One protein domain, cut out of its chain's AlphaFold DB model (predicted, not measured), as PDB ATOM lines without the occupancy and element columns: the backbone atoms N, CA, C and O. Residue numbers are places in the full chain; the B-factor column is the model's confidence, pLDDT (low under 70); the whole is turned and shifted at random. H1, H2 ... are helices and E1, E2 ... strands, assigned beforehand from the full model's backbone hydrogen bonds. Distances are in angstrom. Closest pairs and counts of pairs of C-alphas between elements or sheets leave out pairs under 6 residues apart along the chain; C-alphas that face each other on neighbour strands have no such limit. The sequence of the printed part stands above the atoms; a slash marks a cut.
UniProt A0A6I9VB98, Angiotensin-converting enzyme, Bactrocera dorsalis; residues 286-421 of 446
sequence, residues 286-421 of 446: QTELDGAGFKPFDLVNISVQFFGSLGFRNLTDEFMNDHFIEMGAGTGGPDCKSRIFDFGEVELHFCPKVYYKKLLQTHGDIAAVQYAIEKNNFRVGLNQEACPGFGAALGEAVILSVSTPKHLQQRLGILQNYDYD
ATOM      1  N   GLN A 286     198.019 218.152 221.381       88.00
ATOM      2  CA  GLN A 286     197.313 219.255 220.731       88.00
ATOM      3  C   GLN A 286     197.434 220.543 221.548       88.00
ATOM      4  O   GLN A 286     197.781 221.570 220.988       88.00
ATOM      5  N   THR A 287     197.225 220.474 222.864       88.94
ATOM      6  CA  THR A 287     197.356 221.637 223.756       88.94
ATOM      7  C   THR A 287     198.769 222.219 223.723       88.94
ATOM      8  O   THR A 287     198.929 223.435 223.688       88.94
ATOM      9  N   GLU A 288     199.784 221.357 223.678       89.31
ATOM     10  CA  GLU A 288     201.190 221.771 223.595       89.31
ATOM     11  C   GLU A 288     201.496 222.486 222.266       89.31
ATOM     12  O   GLU A 288     202.151 223.525 222.240       89.31
ATOM     13  N   LEU A 289     200.969 221.969 221.150       90.62
ATOM     14  CA  LEU A 289     201.117 222.595 219.832       90.62
ATOM     15  C   LEU A 289     200.353 223.916 219.713       90.62
ATOM     16  O   LEU A 289     200.880 224.864 219.133       90.62
ATOM     17  N   ASP A 290     199.143 223.987 220.270       90.69
ATOM     18  CA  ASP A 290     198.347 225.216 220.304       90.69
ATOM     19  C   ASP A 290     199.089 226.311 221.091       90.69
ATOM     20  O   ASP A 290     199.116 227.466 220.668       90.69
ATOM     21  N   GLY A 291     199.753 225.942 222.194       88.81
ATOM     22  CA  GLY A 291     200.596 226.845 222.983       88.81
ATOM     23  C   GLY A 291     201.857 227.326 222.254       88.81
ATOM     24  O   GLY A 291     202.291 228.454 222.478       88.81
ATOM     25  N   ALA A 292     202.420 226.508 221.357       88.88
ATOM     26  CA  ALA A 292     203.579 226.876 220.539       88.88
ATOM     27  C   ALA A 292     203.234 227.842 219.388       88.88
ATOM     28  O   ALA A 292     204.118 228.532 218.882       88.88
ATOM     29  N   GLY A 293     201.965 227.910 218.966       91.25
ATOM     30  CA  GLY A 293     201.502 228.867 217.957       91.25
ATOM     31  C   GLY A 293     202.020 228.615 216.535       91.25
ATOM     32  O   GLY A 293     202.105 229.557 215.747       91.25
ATOM     33  N   PHE A 294     202.368 227.367 216.194       94.62
ATOM     34  CA  PHE A 294     202.862 227.023 214.858       94.62
ATOM     35  C   PHE A 294     201.818 227.246 213.762       94.62
ATOM     36  O   PHE A 294     200.625 226.988 213.927       94.62
ATOM     37  N   LYS A 295     202.306 227.653 212.593       94.81
ATOM     38  CA  LYS A 295     201.583 227.715 211.324       94.81
ATOM     39  C   LYS A 295     201.861 226.457 210.491       94.81
ATOM     40  O   LYS A 295     202.827 225.741 210.759       94.81
ATOM     41  N   PRO A 296     201.059 226.167 209.449       94.50
ATOM     42  CA  PRO A 296     201.261 224.973 208.628       94.50
ATOM     43  C   PRO A 296     202.674 224.846 208.044       94.50
ATOM     44  O   PRO A 296     203.281 223.781 208.139       94.50
ATOM     45  N   PHE A 297     203.222 225.943 207.511       96.12
ATOM     46  CA  PHE A 297     204.565 225.947 206.928       96.12
ATOM     47  C   PHE A 297     205.683 225.798 207.975       96.12
ATOM     48  O   PHE A 297     206.758 225.296 207.655       96.12
ATOM     49  N   ASP A 298     205.431 226.115 209.250       96.00
ATOM     50  CA  ASP A 298     206.410 225.859 210.315       96.00
ATOM     51  C   ASP A 298     206.652 224.355 210.488       96.00
ATOM     52  O   ASP A 298     207.784 223.938 210.717       96.00
ATOM     53  N   LEU A 299     205.626 223.513 210.296       96.25
ATOM     54  CA  LEU A 299     205.791 222.055 210.336       96.25
ATOM     55  C   LEU A 299     206.704 221.554 209.211       96.25
ATOM     56  O   LEU A 299     207.464 220.604 209.410       96.25
ATOM     57  N   VAL A 300     206.628 222.193 208.041       97.06
ATOM     58  CA  VAL A 300     207.493 221.906 206.892       97.06
ATOM     59  C   VAL A 300     208.927 222.319 207.212       97.06
ATOM     60  O   VAL A 300     209.827 221.488 207.117       97.06
ATOM     61  N   ASN A 301     209.134 223.545 207.695       96.38
ATOM     62  CA  ASN A 301     210.454 224.052 208.079       96.38
ATOM     63  C   ASN A 301     211.119 223.202 209.167       96.38
ATOM     64  O   ASN A 301     212.281 222.823 209.020       96.38
ATOM     65  N   ILE A 302     210.383 222.850 210.227       95.88
ATOM     66  CA  ILE A 302     210.865 221.957 211.292       95.88
ATOM     67  C   ILE A 302     211.343 220.633 210.693       95.88
ATOM     68  O   ILE A 302     212.423 220.142 211.024       95.88
ATOM     69  N   SER A 303     210.557 220.069 209.777       96.62
ATOM     70  CA  SER A 303     210.912 218.814 209.138       96.62
ATOM     71  C   SER A 303     212.115 218.939 208.203       96.62
ATOM     72  O   SER A 303     212.945 218.037 208.173       96.62
ATOM     73  N   VAL A 304     212.248 220.019 207.433       96.88
ATOM     74  CA  VAL A 304     213.420 220.241 206.570       96.88
ATOM     75  C   VAL A 304     214.686 220.400 207.417       96.88
ATOM     76  O   VAL A 304     215.709 219.784 207.121       96.88
ATOM     77  N   GLN A 305     214.605 221.138 208.528       95.69
ATOM     78  CA  GLN A 305     215.706 221.287 209.484       95.69
ATOM     79  C   GLN A 305     216.109 219.957 210.128       95.69
ATOM     80  O   GLN A 305     217.299 219.723 210.349       95.69
ATOM     81  N   PHE A 306     215.150 219.063 210.395       96.06
ATOM     82  CA  PHE A 306     215.448 217.713 210.871       96.06
ATOM     83  C   PHE A 306     216.376 216.974 209.896       96.06
ATOM     84  O   PHE A 306     217.409 216.460 210.323       96.06
ATOM     85  N   PHE A 307     216.081 216.985 208.593       96.25
ATOM     86  CA  PHE A 307     216.953 216.371 207.581       96.25
ATOM     87  C   PHE A 307     218.309 217.073 207.466       96.25
ATOM     88  O   PHE A 307     219.336 216.394 207.406       96.25
ATOM     89  N   GLY A 308     218.342 218.406 207.545       95.19
ATOM     90  CA  GLY A 308     219.599 219.157 207.623       95.19
ATOM     91  C   GLY A 308     220.467 218.729 208.814       95.19
ATOM     92  O   GLY A 308     221.678 218.565 208.680       95.19
ATOM     93  N   SER A 309     219.856 218.436 209.969       94.69
ATOM     94  CA  SER A 309     220.571 217.938 211.156       94.69
ATOM     95  C   SER A 309     221.149 216.525 210.995       94.69
ATOM     96  O   SER A 309     222.085 216.164 211.707       94.69
ATOM     97  N   LEU A 310     220.615 215.740 210.054       94.69
ATOM     98  CA  LEU A 310     221.141 214.430 209.667       94.69
ATOM     99  C   LEU A 310     222.249 214.526 208.602       94.69
ATOM    100  O   LEU A 310     222.809 213.501 208.224       94.69
ATOM    101  N   GLY A 311     222.571 215.732 208.121       94.81
ATOM    102  CA  GLY A 311     223.590 215.968 207.096       94.81
ATOM    103  C   GLY A 311     223.077 215.891 205.657       94.81
ATOM    104  O   GLY A 311     223.889 215.894 204.732       94.81
ATOM    105  N   PHE A 312     221.759 215.834 205.443       94.12
ATOM    106  CA  PHE A 312     221.190 215.947 204.100       94.12
ATOM    107  C   PHE A 312     221.386 217.363 203.561       94.12
ATOM    108  O   PHE A 312     221.494 218.332 204.317       94.12
ATOM    109  N   ARG A 313     221.399 217.492 202.232       89.94
ATOM    110  CA  ARG A 313     221.443 218.801 201.589       89.94
ATOM    111  C   ARG A 313     220.206 219.606 201.993       89.94
ATOM    112  O   ARG A 313     219.072 219.153 201.837       89.94
ATOM    113  N   ASN A 314     220.437 220.816 202.495       92.50
ATOM    114  CA  ASN A 314     219.349 221.736 202.801       92.50
ATOM    115  C   ASN A 314     218.602 222.096 201.514       92.50
ATOM    116  O   ASN A 314     219.221 222.431 200.500       92.50
ATOM    117  N   LEU A 315     217.273 222.050 201.581       95.06
ATOM    118  CA  LEU A 315     216.419 222.585 200.527       95.06
ATOM    119  C   LEU A 315     216.546 224.111 200.540       95.06
ATOM    120  O   LEU A 315     216.539 224.720 201.610       95.06
ATOM    121  N   THR A 316     216.722 224.720 199.368       94.50
ATOM    122  CA  THR A 316     216.821 226.179 199.257       94.50
ATOM    123  C   THR A 316     215.450 226.817 199.456       94.50
ATOM    124  O   THR A 316     214.427 226.203 199.154       94.50
ATOM    125  N   ASP A 317     215.423 228.066 199.922       94.62
ATOM    126  CA  ASP A 317     214.169 228.816 200.054       94.62
ATOM    127  C   ASP A 317     213.456 228.954 198.702       94.62
ATOM    128  O   ASP A 317     212.242 228.819 198.633       94.62
ATOM    129  N   GLU A 318     214.216 229.151 197.621       96.12
ATOM    130  CA  GLU A 318     213.702 229.166 196.244       96.12
ATOM    131  C   GLU A 318     212.997 227.849 195.896       96.12
ATOM    132  O   GLU A 318     211.831 227.863 195.514       96.12
ATOM    133  N   PHE A 319     213.645 226.704 196.151       95.38
ATOM    134  CA  PHE A 319     213.033 225.400 195.910       95.38
ATOM    135  C   PHE A 319     211.753 225.217 196.733       95.38
ATOM    136  O   PHE A 319     210.732 224.776 196.215       95.38
ATOM    137  N   MET A 320     211.776 225.561 198.023       96.69
ATOM    138  CA  MET A 320     210.584 225.426 198.859       96.69
ATOM    139  C   MET A 320     209.452 226.353 198.392       96.69
ATOM    140  O   MET A 320     208.303 225.925 198.385       96.69
ATOM    141  N   ASN A 321     209.751 227.576 197.957       95.69
ATOM    142  CA  ASN A 321     208.740 228.508 197.454       95.69
ATOM    143  C   ASN A 321     208.084 228.023 196.154       95.69
ATOM    144  O   ASN A 321     206.873 228.176 195.996       95.69
ATOM    145  N   ASP A 322     208.860 227.417 195.255       94.94
ATOM    146  CA  ASP A 322     208.368 226.979 193.946       94.94
ATOM    147  C   ASP A 322     207.679 225.607 193.999       94.94
ATOM    148  O   ASP A 322     206.732 225.352 193.252       94.94
ATOM    149  N   HIS A 323     208.121 224.725 194.902       96.19
ATOM    150  CA  HIS A 323     207.690 223.324 194.929       96.19
ATOM    151  C   HIS A 323     206.804 222.952 196.115       96.19
ATOM    152  O   HIS A 323     206.174 221.890 196.081       96.19
ATOM    153  N   PHE A 324     206.752 223.752 197.187       97.38
ATOM    154  CA  PHE A 324     205.915 223.453 198.352       97.38
ATOM    155  C   PHE A 324     204.659 224.316 198.333       97.38
ATOM    156  O   PHE A 324     204.657 225.490 198.691       97.38
ATOM    157  N   ILE A 325     203.551 223.698 197.938       95.75
ATOM    158  CA  ILE A 325     202.295 224.385 197.663       95.75
ATOM    159  C   ILE A 325     201.305 224.102 198.786       95.75
ATOM    160  O   ILE A 325     200.950 222.951 199.058       95.75
ATOM    161  N   GLU A 326     200.797 225.156 199.416       95.62
ATOM    162  CA  GLU A 326     199.737 224.998 200.404       95.62
ATOM    163  C   GLU A 326     198.454 224.492 199.733       95.62
ATOM    164  O   GLU A 326     197.957 225.035 198.744       95.62
ATOM    165  N   MET A 327     197.900 223.415 200.276       93.75
ATOM    166  CA  MET A 327     196.656 222.833 199.798       93.75
ATOM    167  C   MET A 327     195.441 223.694 200.172       93.75
ATOM    168  O   MET A 327     195.309 224.138 201.307       93.75
ATOM    169  N   GLY A 328     194.481 223.850 199.255       89.38
ATOM    170  CA  GLY A 328     193.224 224.549 199.548       89.38
ATOM    171  C   GLY A 328     192.389 223.864 200.642       89.38
ATOM    172  O   GLY A 328     192.454 222.644 200.835       89.38
ATOM    173  N   ALA A 329     191.552 224.628 201.347       79.12
ATOM    174  CA  ALA A 329     190.702 224.091 202.409       79.12
ATOM    175  C   ALA A 329     189.817 222.928 201.913       79.12
ATOM    176  O   ALA A 329     189.182 223.001 200.864       79.12
ATOM    177  N   GLY A 330     189.777 221.832 202.676       70.81
ATOM    178  CA  GLY A 330     188.981 220.641 202.346       70.81
ATOM    179  C   GLY A 330     189.610 219.695 201.315       70.81
ATOM    180  O   GLY A 330     189.069 218.614 201.078       70.81
ATOM    181  N   THR A 331     190.764 220.038 200.741       77.25
ATOM    182  CA  THR A 331     191.520 219.117 199.881       77.25
ATOM    183  C   THR A 331     192.269 218.063 200.720       77.25
ATOM    184  O   THR A 331     192.529 218.245 201.910       77.25
ATOM    185  N   GLY A 332     192.561 216.895 200.135       72.38
ATOM    186  CA  GLY A 332     193.286 215.811 200.826       72.38
ATOM    187  C   GLY A 332     192.432 214.887 201.712       72.38
ATOM    188  O   GLY A 332     192.965 213.993 202.370       72.38
ATOM    189  N   GLY A 333     191.106 215.041 201.725       75.00
ATOM    190  CA  GLY A 333     190.210 214.143 202.460       75.00
ATOM    191  C   GLY A 333     190.159 214.412 203.979       75.00
ATOM    192  O   GLY A 333     190.568 215.480 204.432       75.00
ATOM    193  N   PRO A 334     189.644 213.475 204.803       68.94
ATOM    194  CA  PRO A 334     189.341 213.740 206.214       68.94
ATOM    195  C   PRO A 334     190.619 213.902 207.045       68.94
ATOM    196  O   PRO A 334     190.710 214.785 207.895       68.94
ATOM    197  N   ASP A 335     191.632 213.096 206.728       73.12
ATOM    198  CA  ASP A 335     192.969 213.146 207.320       73.12
ATOM    199  C   ASP A 335     193.848 214.266 206.712       73.12
ATOM    200  O   ASP A 335     194.986 214.468 207.145       73.12
ATOM    201  N   CYS A 336     193.326 215.014 205.725       86.94
ATOM    202  CA  CYS A 336     194.045 216.060 204.992       86.94
ATOM    203  C   CYS A 336     195.412 215.548 204.510       86.94
ATOM    204  O   CYS A 336     196.458 216.044 204.916       86.94
ATOM    205  N   LYS A 337     195.418 214.442 203.761       87.94
ATOM    206  CA  LYS A 337     196.649 213.792 203.302       87.94
ATOM    207  C   LYS A 337     197.363 214.706 202.301       87.94
ATOM    208  O   LYS A 337     196.739 215.113 201.321       87.94
ATOM    209  N   SER A 338     198.638 214.994 202.559       92.81
ATOM    210  CA  SER A 338     199.513 215.709 201.629       92.81
ATOM    211  C   SER A 338     199.639 214.927 200.319       92.81
ATOM    212  O   SER A 338     199.468 213.701 200.296       92.81
ATOM    213  N   ARG A 339     199.913 215.622 199.216       91.88
ATOM    214  CA  ARG A 339     200.197 214.988 197.924       91.88
ATOM    215  C   ARG A 339     201.634 215.287 197.550       91.88
ATOM    216  O   ARG A 339     202.039 216.439 197.598       91.88
ATOM    217  N   ILE A 340     202.364 214.251 197.172       93.44
ATOM    218  CA  ILE A 340     203.751 214.354 196.743       93.44
ATOM    219  C   ILE A 340     203.776 213.859 195.313       93.44
ATOM    220  O   ILE A 340     203.253 212.780 195.026       93.44
ATOM    221  N   PHE A 341     204.319 214.676 194.426       94.06
ATOM    222  CA  PHE A 341     204.673 214.258 193.087       94.06
ATOM    223  C   PHE A 341     206.177 214.009 193.074       94.06
ATOM    224  O   PHE A 341     206.957 214.938 193.244       94.06
ATOM    225  N   ASP A 342     206.573 212.745 192.950       93.38
ATOM    226  CA  ASP A 342     207.952 212.284 193.118       93.38
ATOM    227  C   ASP A 342     208.592 211.792 191.808       93.38
ATOM    228  O   ASP A 342     209.663 211.186 191.834       93.38
ATOM    229  N   PHE A 343     207.967 212.067 190.659       91.88
ATOM    230  CA  PHE A 343     208.465 211.703 189.330       91.88
ATOM    231  C   PHE A 343     209.064 212.924 188.637       91.88
ATOM    232  O   PHE A 343     208.357 213.876 188.334       91.88
ATOM    233  N   GLY A 344     210.356 212.888 188.321       91.75
ATOM    234  CA  GLY A 344     211.016 214.039 187.708       91.75
ATOM    235  C   GLY A 344     211.152 215.196 188.703       91.75
ATOM    236  O   GLY A 344     211.790 215.043 189.744       91.75
ATOM    237  N   GLU A 345     210.576 216.352 188.390       92.88
ATOM    238  CA  GLU A 345     210.627 217.529 189.262       92.88
ATOM    239  C   GLU A 345     209.667 217.366 190.451       92.88
ATOM    240  O   GLU A 345     208.460 217.203 190.262       92.88
ATOM    241  N   VAL A 346     210.215 217.374 191.670       94.88
ATOM    242  CA  VAL A 346     209.481 217.026 192.896       94.88
ATOM    243  C   VAL A 346     208.595 218.183 193.356       94.88
ATOM    244  O   VAL A 346     209.047 219.319 193.420       94.88
ATOM    245  N   GLU A 347     207.350 217.894 193.735       95.50
ATOM    246  CA  GLU A 347     206.395 218.886 194.249       95.50
ATOM    247  C   GLU A 347     205.665 218.331 195.480       95.50
ATOM    248  O   GLU A 347     205.188 217.191 195.480       95.50
ATOM    249  N   LEU A 348     205.564 219.132 196.543       96.75
ATOM    250  CA  LEU A 348     204.835 218.796 197.762       96.75
ATOM    251  C   LEU A 348     203.641 219.733 197.906       96.75
ATOM    252  O   LEU A 348     203.785 220.903 198.242       96.75
ATOM    253  N   HIS A 349     202.438 219.191 197.771       95.19
ATOM    254  CA  HIS A 349     201.244 219.872 198.242       95.19
ATOM    255  C   HIS A 349     200.994 219.505 199.705       95.19
ATOM    256  O   HIS A 349     200.545 218.390 200.000       95.19
ATOM    257  N   PHE A 350     201.273 220.430 200.623       95.44
ATOM    258  CA  PHE A 350     201.165 220.187 202.060       95.44
ATOM    259  C   PHE A 350     199.815 220.635 202.624       95.44
ATOM    260  O   PHE A 350     199.189 221.591 202.171       95.44
ATOM    261  N   CYS A 351     199.353 219.927 203.653       93.81
ATOM    262  CA  CYS A 351     198.083 220.211 204.312       93.81
ATOM    263  C   CYS A 351     198.144 221.465 205.213       93.81
ATOM    264  O   CYS A 351     198.993 221.507 206.108       93.81
ATOM    265  N   PRO A 352     197.182 222.408 205.117       93.12
ATOM    266  CA  PRO A 352     197.134 223.625 205.935       93.12
ATOM    267  C   PRO A 352     196.539 223.376 207.336       93.12
ATOM    268  O   PRO A 352     195.616 224.064 207.771       93.12
ATOM    269  N   LYS A 353     196.980 222.331 208.048       92.19
ATOM    270  CA  LYS A 353     196.491 222.015 209.403       92.19
ATOM    271  C   LYS A 353     197.644 221.817 210.370       92.19
ATOM    272  O   LYS A 353     198.653 221.220 210.018       92.19
ATOM    273  N   VAL A 354     197.438 222.226 211.618       92.94
ATOM    274  CA  VAL A 354     198.445 222.125 212.678       92.94
ATOM    275  C   VAL A 354     197.902 221.258 213.807       92.94
ATOM    276  O   VAL A 354     197.059 221.672 214.595       92.94
ATOM    277  N   TYR A 355     198.338 220.001 213.832       90.25
ATOM    278  CA  TYR A 355     198.035 219.044 214.895       90.25
ATOM    279  C   TYR A 355     199.123 217.972 214.952       90.25
ATOM    280  O   TYR A 355     199.863 217.773 213.989       90.25
ATOM    281  N   TYR A 356     199.208 217.237 216.059       89.56
ATOM    282  CA  TYR A 356     200.339 216.335 216.319       89.56
ATOM    283  C   TYR A 356     200.548 215.258 215.251       89.56
ATOM    284  O   TYR A 356     201.651 215.076 214.742       89.56
ATOM    285  N   LYS A 357     199.472 214.585 214.831       88.00
ATOM    286  CA  LYS A 357     199.550 213.614 213.730       88.00
ATOM    287  C   LYS A 357     199.991 214.277 212.415       88.00
ATOM    288  O   LYS A 357     200.656 213.608 211.630       88.00
ATOM    289  N   LYS A 358     199.689 215.563 212.182       92.19
ATOM    290  CA  LYS A 358     200.182 216.284 211.001       92.19
ATOM    291  C   LYS A 358     201.670 216.587 211.095       92.19
ATOM    292  O   LYS A 358     202.356 216.300 210.131       92.19
ATOM    293  N   LEU A 359     202.169 217.046 212.246       93.88
ATOM    294  CA  LEU A 359     203.609 217.228 212.485       93.88
ATOM    295  C   LEU A 359     204.392 215.959 212.112       93.88
ATOM    296  O   LEU A 359     205.367 216.033 211.371       93.88
ATOM    297  N   LEU A 360     203.935 214.791 212.576       93.38
ATOM    298  CA  LEU A 360     204.565 213.513 212.236       93.38
ATOM    299  C   LEU A 360     204.440 213.187 210.739       93.38
ATOM    300  O   LEU A 360     205.423 212.815 210.110       93.38
ATOM    301  N   GLN A 361     203.251 213.341 210.152       92.94
ATOM    302  CA  GLN A 361     203.051 213.090 208.720       92.94
ATOM    303  C   GLN A 361     203.933 213.978 207.843       92.94
ATOM    304  O   GLN A 361     204.537 213.451 206.921       92.94
ATOM    305  N   THR A 362     204.086 215.262 208.171       96.38
ATOM    306  CA  THR A 362     204.966 216.178 207.438       96.38
ATOM    307  C   THR A 362     206.416 215.692 207.447       96.38
ATOM    308  O   THR A 362     207.090 215.806 206.432       96.38
ATOM    309  N   HIS A 363     206.885 215.059 208.529       96.88
ATOM    310  CA  HIS A 363     208.215 214.443 208.542       96.88
ATOM    311  C   HIS A 363     208.345 213.249 207.595       96.88
ATOM    312  O   HIS A 363     209.362 213.116 206.917       96.88
ATOM    313  N   GLY A 364     207.311 212.410 207.507       96.19
ATOM    314  CA  GLY A 364     207.248 211.358 206.492       96.19
ATOM    315  C   GLY A 364     207.158 211.923 205.070       96.19
ATOM    316  O   GLY A 364     207.800 211.398 204.164       96.19
ATOM    317  N   ASP A 365     206.420 213.019 204.880       96.56
ATOM    318  CA  ASP A 365     206.270 213.674 203.581       96.56
ATOM    319  C   ASP A 365     207.611 214.257 203.100       96.56
ATOM    320  O   ASP A 365     208.015 214.029 201.963       96.56
ATOM    321  N   ILE A 366     208.359 214.939 203.975       97.62
ATOM    322  CA  ILE A 366     209.693 215.456 203.638       97.62
ATOM    323  C   ILE A 366     210.715 214.328 203.466       97.62
ATOM    324  O   ILE A 366     211.599 214.455 202.623       97.62
ATOM    325  N   ALA A 367     210.576 213.201 204.174       97.12
ATOM    326  CA  ALA A 367     211.386 212.012 203.902       97.12
ATOM    327  C   ALA A 367     211.202 211.522 202.462       97.12
ATOM    328  O   ALA A 367     212.184 211.248 201.774       97.12
ATOM    329  N   ALA A 368     209.954 211.463 201.994       96.12
ATOM    330  CA  ALA A 368     209.647 211.094 200.619       96.12
ATOM    331  C   ALA A 368     210.162 212.137 199.611       96.12
ATOM    332  O   ALA A 368     210.698 211.743 198.580       96.12
ATOM    333  N   VAL A 369     210.080 213.440 199.915       97.12
ATOM    334  CA  VAL A 369     210.668 214.506 199.076       97.12
ATOM    335  C   VAL A 369     212.184 214.348 198.956       97.12
ATOM    336  O   VAL A 369     212.704 214.325 197.845       97.12
ATOM    337  N   GLN A 370     212.894 214.194 200.076       96.44
ATOM    338  CA  GLN A 370     214.349 214.010 200.085       96.44
ATOM    339  C   GLN A 370     214.753 212.747 199.319       96.44
ATOM    340  O   GLN A 370     215.650 212.781 198.480       96.44
ATOM    341  N   TYR A 371     214.037 211.641 199.541       95.81
ATOM    342  CA  TYR A 371     214.271 210.404 198.806       95.81
ATOM    343  C   TYR A 371     214.031 210.572 197.300       95.81
ATOM    344  O   TYR A 371     214.817 210.082 196.494       95.81
ATOM    345  N   ALA A 372     212.975 211.289 196.908       95.56
ATOM    346  CA  ALA A 372     212.655 211.554 195.511       95.56
ATOM    347  C   ALA A 372     213.714 212.417 194.815       95.56
ATOM    348  O   ALA A 372     214.092 212.099 193.691       95.56
ATOM    349  N   ILE A 373     214.227 213.459 195.482       94.81
ATOM    350  CA  ILE A 373     215.305 214.310 194.955       94.81
ATOM    351  C   ILE A 373     216.544 213.463 194.636       94.81
ATOM    352  O   ILE A 373     217.076 213.549 193.531       94.81
ATOM    353  N   GLU A 374     216.964 212.595 195.560       94.00
ATOM    354  CA  GLU A 374     218.127 211.727 195.346       94.00
ATOM    355  C   GLU A 374     217.867 210.665 194.268       94.00
ATOM    356  O   GLU A 374     218.678 210.464 193.363       94.00
ATOM    357  N   LYS A 375     216.701 210.014 194.316       94.31
ATOM    358  CA  LYS A 375     216.282 208.989 193.351       94.31
ATOM    359  C   LYS A 375     216.196 209.541 191.923       94.31
ATOM    360  O   LYS A 375     216.569 208.850 190.975       94.31
ATOM    361  N   ASN A 376     215.725 210.772 191.747       94.44
ATOM    362  CA  ASN A 376     215.514 211.366 190.424       94.44
ATOM    363  C   ASN A 376     216.806 211.883 189.770       94.44
ATOM    364  O   ASN A 376     216.779 212.217 188.586       94.44
ATOM    365  N   ASN A 377     217.939 211.872 190.484       93.88
ATOM    366  CA  ASN A 377     219.263 212.082 189.887       93.88
ATOM    367  C   ASN A 377     219.713 210.893 189.019       93.88
ATOM    368  O   ASN A 377     220.614 211.031 188.188       93.88
ATOM    369  N   PHE A 378     219.096 209.721 189.191       94.88
ATOM    370  CA  PHE A 378     219.338 208.569 188.335       94.88
ATOM    371  C   PHE A 378     218.524 208.652 187.038       94.88
ATOM    372  O   PHE A 378     217.452 209.252 186.968       94.88
ATOM    373  N   ARG A 379     219.034 208.015 185.980       93.50
ATOM    374  CA  ARG A 379     218.317 207.902 184.704       93.50
ATOM    375  C   ARG A 379     217.167 206.902 184.808       93.50
ATOM    376  O   ARG A 379     217.152 206.034 185.686       93.50
ATOM    377  N   VAL A 380     216.238 206.992 183.856       94.69
ATOM    378  CA  VAL A 380     215.122 206.045 183.714       94.69
ATOM    379  C   VAL A 380     215.584 204.586 183.852       94.69
ATOM    380  O   VAL A 380     216.605 204.186 183.289       94.69
ATOM    381  N   GLY A 381     214.857 203.802 184.651       93.25
ATOM    382  CA  GLY A 381     215.199 202.413 184.985       93.25
ATOM    383  C   GLY A 381     216.038 202.249 186.260       93.25
ATOM    384  O   GLY A 381     216.042 201.167 186.836       93.25
ATOM    385  N   LEU A 382     216.694 203.308 186.741       95.12
ATOM    386  CA  LEU A 382     217.369 203.339 188.050       95.12
ATOM    387  C   LEU A 382     216.721 204.330 189.026       95.12
ATOM    388  O   LEU A 382     216.908 204.212 190.231       95.12
ATOM    389  N   ASN A 383     215.914 205.264 188.527       93.81
ATOM    390  CA  ASN A 383     215.152 206.246 189.304       93.81
ATOM    391  C   ASN A 383     213.872 205.674 189.944       93.81
ATOM    392  O   ASN A 383     212.791 206.259 189.870       93.81
ATOM    393  N   GLN A 384     213.991 204.517 190.586       90.38
ATOM    394  CA  GLN A 384     212.919 203.848 191.325       90.38
ATOM    395  C   GLN A 384     213.381 203.525 192.750       90.38
ATOM    396  O   GLN A 384     214.564 203.638 193.067       90.38
ATOM    397  N   GLU A 385     212.449 203.161 193.631       91.25
ATOM    398  CA  GLU A 385     212.834 202.682 194.961       91.25
ATOM    399  C   GLU A 385     213.665 201.396 194.848       91.25
ATOM    400  O   GLU A 385     213.489 200.622 193.905       91.25
ATOM    401  N   ALA A 386     214.538 201.140 195.828       89.62
ATOM    402  CA  ALA A 386     215.333 199.909 195.869       89.62
ATOM    403  C   ALA A 386     214.448 198.649 195.835       89.62
ATOM    404  O   ALA A 386     214.736 197.699 195.116       89.62
ATOM    405  N   CYS A 387     213.347 198.678 196.584       89.75
ATOM    406  CA  CYS A 387     212.240 197.739 196.492       89.75
ATOM    407  C   CYS A 387     210.944 198.454 196.915       89.75
ATOM    408  O   CYS A 387     211.014 199.488 197.593       89.75
ATOM    409  N   PRO A 388     209.760 197.938 196.538       90.00
ATOM    410  CA  PRO A 388     208.503 198.586 196.887       90.00
ATOM    411  C   PRO A 388     208.333 198.732 198.403       90.00
ATOM    412  O   PRO A 388     208.389 197.753 199.153       90.00
ATOM    413  N   GLY A 389     208.088 199.966 198.849       89.94
ATOM    414  CA  GLY A 389     207.862 200.291 200.256       89.94
ATOM    415  C   GLY A 389     209.111 200.766 200.998       89.94
ATOM    416  O   GLY A 389     208.998 201.139 202.166       89.94
ATOM    417  N   PHE A 390     210.276 200.820 200.346       93.44
ATOM    418  CA  PHE A 390     211.508 201.303 200.972       93.44
ATOM    419  C   PHE A 390     211.407 202.781 201.387       93.44
ATOM    420  O   PHE A 390     211.740 203.123 202.524       93.44
ATOM    421  N   GLY A 391     210.878 203.656 200.522       92.19
ATOM    422  CA  GLY A 391     210.672 205.069 200.860       92.19
ATOM    423  C   GLY A 391     209.650 205.256 201.985       92.19
ATOM    424  O   GLY A 391     209.838 206.086 202.876       92.19
ATOM    425  N   ALA A 392     208.606 204.421 202.016       91.25
ATOM    426  CA  ALA A 392     207.640 204.408 203.113       91.25
ATOM    427  C   ALA A 392     208.287 203.982 204.445       91.25
ATOM    428  O   ALA A 392     208.053 204.624 205.469       91.25
ATOM    429  N   ALA A 393     209.136 202.949 204.436       92.69
ATOM    430  CA  ALA A 393     209.873 202.504 205.618       92.69
ATOM    431  C   ALA A 393     210.830 203.588 206.143       92.69
ATOM    432  O   ALA A 393     210.895 203.813 207.354       92.69
ATOM    433  N   LEU A 394     211.512 204.311 205.247       93.81
ATOM    434  CA  LEU A 394     212.347 205.460 205.606       93.81
ATOM    435  C   LEU A 394     211.523 206.561 206.292       93.81
ATOM    436  O   LEU A 394     211.904 207.048 207.357       93.81
ATOM    437  N   GLY A 395     210.367 206.916 205.722       93.69
ATOM    438  CA  GLY A 395     209.452 207.889 206.318       93.69
ATOM    439  C   GLY A 395     208.958 207.472 207.707       93.69
ATOM    440  O   GLY A 395     208.955 208.283 208.633       93.69
ATOM    441  N   GLU A 396     208.603 206.198 207.897       92.06
ATOM    442  CA  GLU A 396     208.193 205.680 209.209       92.06
ATOM    443  C   GLU A 396     209.342 205.676 210.230       92.06
ATOM    444  O   GLU A 396     209.128 206.036 211.389       92.06
ATOM    445  N   ALA A 397     210.574 205.355 209.822       93.44
ATOM    446  CA  ALA A 397     211.745 205.424 210.701       93.44
ATOM    447  C   ALA A 397     212.010 206.857 211.206       93.44
ATOM    448  O   ALA A 397     212.305 207.080 212.389       93.44
ATOM    449  N   VAL A 398     211.832 207.848 210.328       94.88
ATOM    450  CA  VAL A 398     211.905 209.270 210.685       94.88
ATOM    451  C   VAL A 398     210.786 209.640 211.662       94.88
ATOM    452  O   VAL A 398     211.055 210.234 212.708       94.88
ATOM    453  N   ILE A 399     209.546 209.228 211.389       93.38
ATOM    454  CA  ILE A 399     208.399 209.461 212.282       93.38
ATOM    455  C   ILE A 399     208.648 208.876 213.678       93.38
ATOM    456  O   ILE A 399     208.370 209.538 214.684       93.38
ATOM    457  N   LEU A 400     209.194 207.660 213.768       91.12
ATOM    458  CA  LEU A 400     209.529 207.029 215.046       91.12
ATOM    459  C   LEU A 400     210.532 207.870 215.842       91.12
ATOM    460  O   LEU A 400     210.325 208.071 217.040       91.12
ATOM    461  N   SER A 401     211.542 208.423 215.170       92.62
ATOM    462  CA  SER A 401     212.571 209.278 215.775       92.62
ATOM    463  C   SER A 401     212.002 210.611 216.275       92.62
ATOM    464  O   SER A 401     212.239 211.011 217.420       92.62
ATOM    465  N   VAL A 402     211.187 211.271 215.452       92.81
ATOM    466  CA  VAL A 402     210.567 212.576 215.750       92.81
ATOM    467  C   VAL A 402     209.508 212.459 216.847       92.81
ATOM    468  O   VAL A 402     209.360 213.353 217.676       92.81
ATOM    469  N   SER A 403     208.795 211.332 216.906       89.44
ATOM    470  CA  SER A 403     207.776 211.076 217.931       89.44
ATOM    471  C   SER A 403     208.348 210.800 219.328       89.44
ATOM    472  O   SER A 403     207.578 210.577 220.268       89.44
ATOM    473  N   THR A 404     209.676 210.761 219.488       89.00
ATOM    474  CA  THR A 404     210.289 210.533 220.798       89.00
ATOM    475  C   THR A 404     210.100 211.755 221.706       89.00
ATOM    476  O   THR A 404     210.327 212.888 221.280       89.00
ATOM    477  N   PRO A 405     209.755 211.560 222.988       87.81
ATOM    478  CA  PRO A 405     209.612 212.660 223.947       87.81
ATOM    479  C   PRO A 405     210.871 213.513 224.053       87.81
ATOM    480  O   PRO A 405     210.783 214.734 224.091       87.81
ATOM    481  N   LYS A 406     212.048 212.873 224.012       88.81
ATOM    482  CA  LYS A 406     213.337 213.567 224.014       88.81
ATOM    483  C   LYS A 406     213.439 214.566 222.864       88.81
ATOM    484  O   LYS A 406     213.861 215.695 223.086       88.81
ATOM    485  N   HIS A 407     213.043 214.180 221.652       91.50
ATOM    486  CA  HIS A 407     213.046 215.083 220.504       91.50
ATOM    487  C   HIS A 407     212.009 216.206 220.669       91.50
ATOM    488  O   HIS A 407     212.350 217.383 220.551       91.50
ATOM    489  N   LEU A 408     210.771 215.855 221.027       91.50
ATOM    490  CA  LEU A 408     209.679 216.816 221.221       91.50
ATOM    491  C   LEU A 408     209.982 217.864 222.308       91.50
ATOM    492  O   LEU A 408     209.595 219.020 222.161       91.50
ATOM    493  N   GLN A 409     210.687 217.480 223.374       90.00
ATOM    494  CA  GLN A 409     211.074 218.364 224.476       90.00
ATOM    495  C   GLN A 409     212.360 219.138 224.175       90.00
ATOM    496  O   GLN A 409     212.384 220.360 224.259       90.00
ATOM    497  N   GLN A 410     213.445 218.443 223.823       87.81
ATOM    498  CA  GLN A 410     214.781 219.051 223.775       87.81
ATOM    499  C   GLN A 410     215.108 219.705 222.433       87.81
ATOM    500  O   GLN A 410     215.965 220.581 222.383       87.81
ATOM    501  N   ARG A 411     214.496 219.244 221.336       90.19
ATOM    502  CA  ARG A 411     214.766 219.775 219.992       90.19
ATOM    503  C   ARG A 411     213.674 220.716 219.522       90.19
ATOM    504  O   ARG A 411     213.999 221.780 219.017       90.19
ATOM    505  N   LEU A 412     212.410 220.336 219.706       90.81
ATOM    506  CA  LEU A 412     211.284 221.154 219.249       90.81
ATOM    507  C   LEU A 412     210.754 222.118 220.314       90.81
ATOM    508  O   LEU A 412     210.043 223.053 219.970       90.81
ATOM    509  N   GLY A 413     211.059 221.891 221.598       88.94
ATOM    510  CA  GLY A 413     210.541 222.723 222.689       88.94
ATOM    511  C   GLY A 413     209.014 222.677 222.841       88.94
ATOM    512  O   GLY A 413     208.445 223.554 223.482       88.94
ATOM    513  N   ILE A 414     208.349 221.674 222.255       89.81
ATOM    514  CA  ILE A 414     206.887 221.522 222.288       89.81
ATOM    515  C   ILE A 414     206.454 220.960 223.638       89.81
ATOM    516  O   ILE A 414     205.499 221.439 224.225       89.81
ATOM    517  N   LEU A 415     207.156 219.940 224.138       85.50
ATOM    518  CA  LEU A 415     206.865 219.354 225.445       85.50
ATOM    519  C   LEU A 415     207.648 220.080 226.537       85.50
ATOM    520  O   LEU A 415     208.874 220.005 226.559       85.50
ATOM    521  N   GLN A 416     206.954 220.729 227.469       78.62
ATOM    522  CA  GLN A 416     207.577 221.438 228.590       78.62
ATOM    523  C   GLN A 416     207.539 220.597 229.874       78.62
ATOM    524  O   GLN A 416     206.487 220.103 230.269       78.62
ATOM    525  N   ASN A 417     208.688 220.460 230.548       70.31
ATOM    526  CA  ASN A 417     208.822 219.864 231.891       70.31
ATOM    527  C   ASN A 417     208.129 218.503 232.087       70.31
ATOM    528  O   ASN A 417     207.556 218.231 233.143       70.31
ATOM    529  N   TYR A 418     208.187 217.643 231.071       75.25
ATOM    530  CA  TYR A 418     207.537 216.343 231.111       75.25
ATOM    531  C   TYR A 418     208.529 215.250 231.561       75.25
ATOM    532  O   TYR A 418     209.516 214.993 230.876       75.25
ATOM    533  N   ASP A 419     208.267 214.600 232.701       81.75
ATOM    534  CA  ASP A 419     209.057 213.458 233.195       81.75
ATOM    535  C   ASP A 419     208.696 212.186 232.415       81.75
ATOM    536  O   ASP A 419     207.590 211.654 232.542       81.75
ATOM    537  N   TYR A 420     209.608 211.738 231.553       82.06
ATOM    538  CA  TYR A 420     209.395 210.564 230.716       82.06
ATOM    539  C   TYR A 420     210.004 209.316 231.353       82.06
ATOM    540  O   TYR A 420     211.168 208.991 231.120       82.06
ATOM    541  N   ASP A 421     209.190 208.620 232.140       87.50
ATOM    542  CA  ASP A 421     209.565 207.386 232.820       87.50
ATOM    543  C   ASP A 421     209.159 206.120 232.045       87.50
ATOM    544  O   ASP A 421     208.443 206.158 231.038       87.50
TER     545      ASP A 421
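What this domain is: This is residues 286 to 421 of the 446 residues of the protein "Angiotensin-converting enzyme" of Bactrocera dorsalis (UniProt A0A6I9VB98). A small three-stranded sheet has the long helix H4 over one face, running along its strands; H5 folds back on H4 on the side away from the sheet, and H2 crosses H4 steeply. H3 lies beside the strands, while the short H1 and H6 lie towards one end of the longest axis and the link of residues 376 to 389 towards the other. The printed part has 136 residues, with the order H1 H2 H3 E1 E2 E3 H4 H5 H6; the mixed sheet runs E1 E3 E2. It is mostly helix and compact, with a radius of gyration of the C-alphas of 15.4 A and spans of 50 by 34 by 28 A.

How they stand to each other: In the sheet, E3, residues 347 to 350, is parallel to E1, residues 324 to 326, with N 325 and O 348 2.8 A apart. E3 and E2, residues 339 to 341, form an antiparallel hairpin, with N 349 and O 339 2.8 A apart. H4, residues 356 to 375, lies over E3 and E2 at a height over the sheet of 9.6 A. H2, residues 296 to 309, is also on the sheet, with 9 pairs of C-alphas within 10 A, and H2 and H4 form two layers with the sheet E1 E3 E2, that is, helices on one face of a sheet. H2 touches residues 359 to 367 of H4 alone, closest at the C-alphas of Ser 303 and His 363, 5.2 A, at a steep tilt of 53 degrees, the same way. H4 and H5, residues 390 to 402, form a helical hairpin, touching closest at the C-alphas of Gly 364 and Gly 395, 4.1 A, at a steep tilt of 42 degrees, opposite ways. H3, residues 317 to 323, stands at the sheet's level. H1, residues 286 to 292, is close to but not clearly touching H4, and H6, residues 405 to 410, is so with H5. Every O i to N i+4 pair is within hydrogen-bond range in H1, H3, H4, H5 and H6, and 9 of 10 in H2.

Where its parts are: H1 begins at C-alpha 286, (197.313, 219.255, 220.731). H4 measures 28.9 A from first to last C-alpha, H2 20.7 A and H5 18.6 A. H6 ends at C-alpha 410, (214.781, 219.051, 223.775).

The domain as a whole: The C-alphas farthest apart, those of Val 380 and Asn 417, are 50.5 A apart. The printed part has no cut; the links E1 to E2 and H4 to H5 are long. The mean pLDDT of the printed part is 91.6, and residue 334 is under 70.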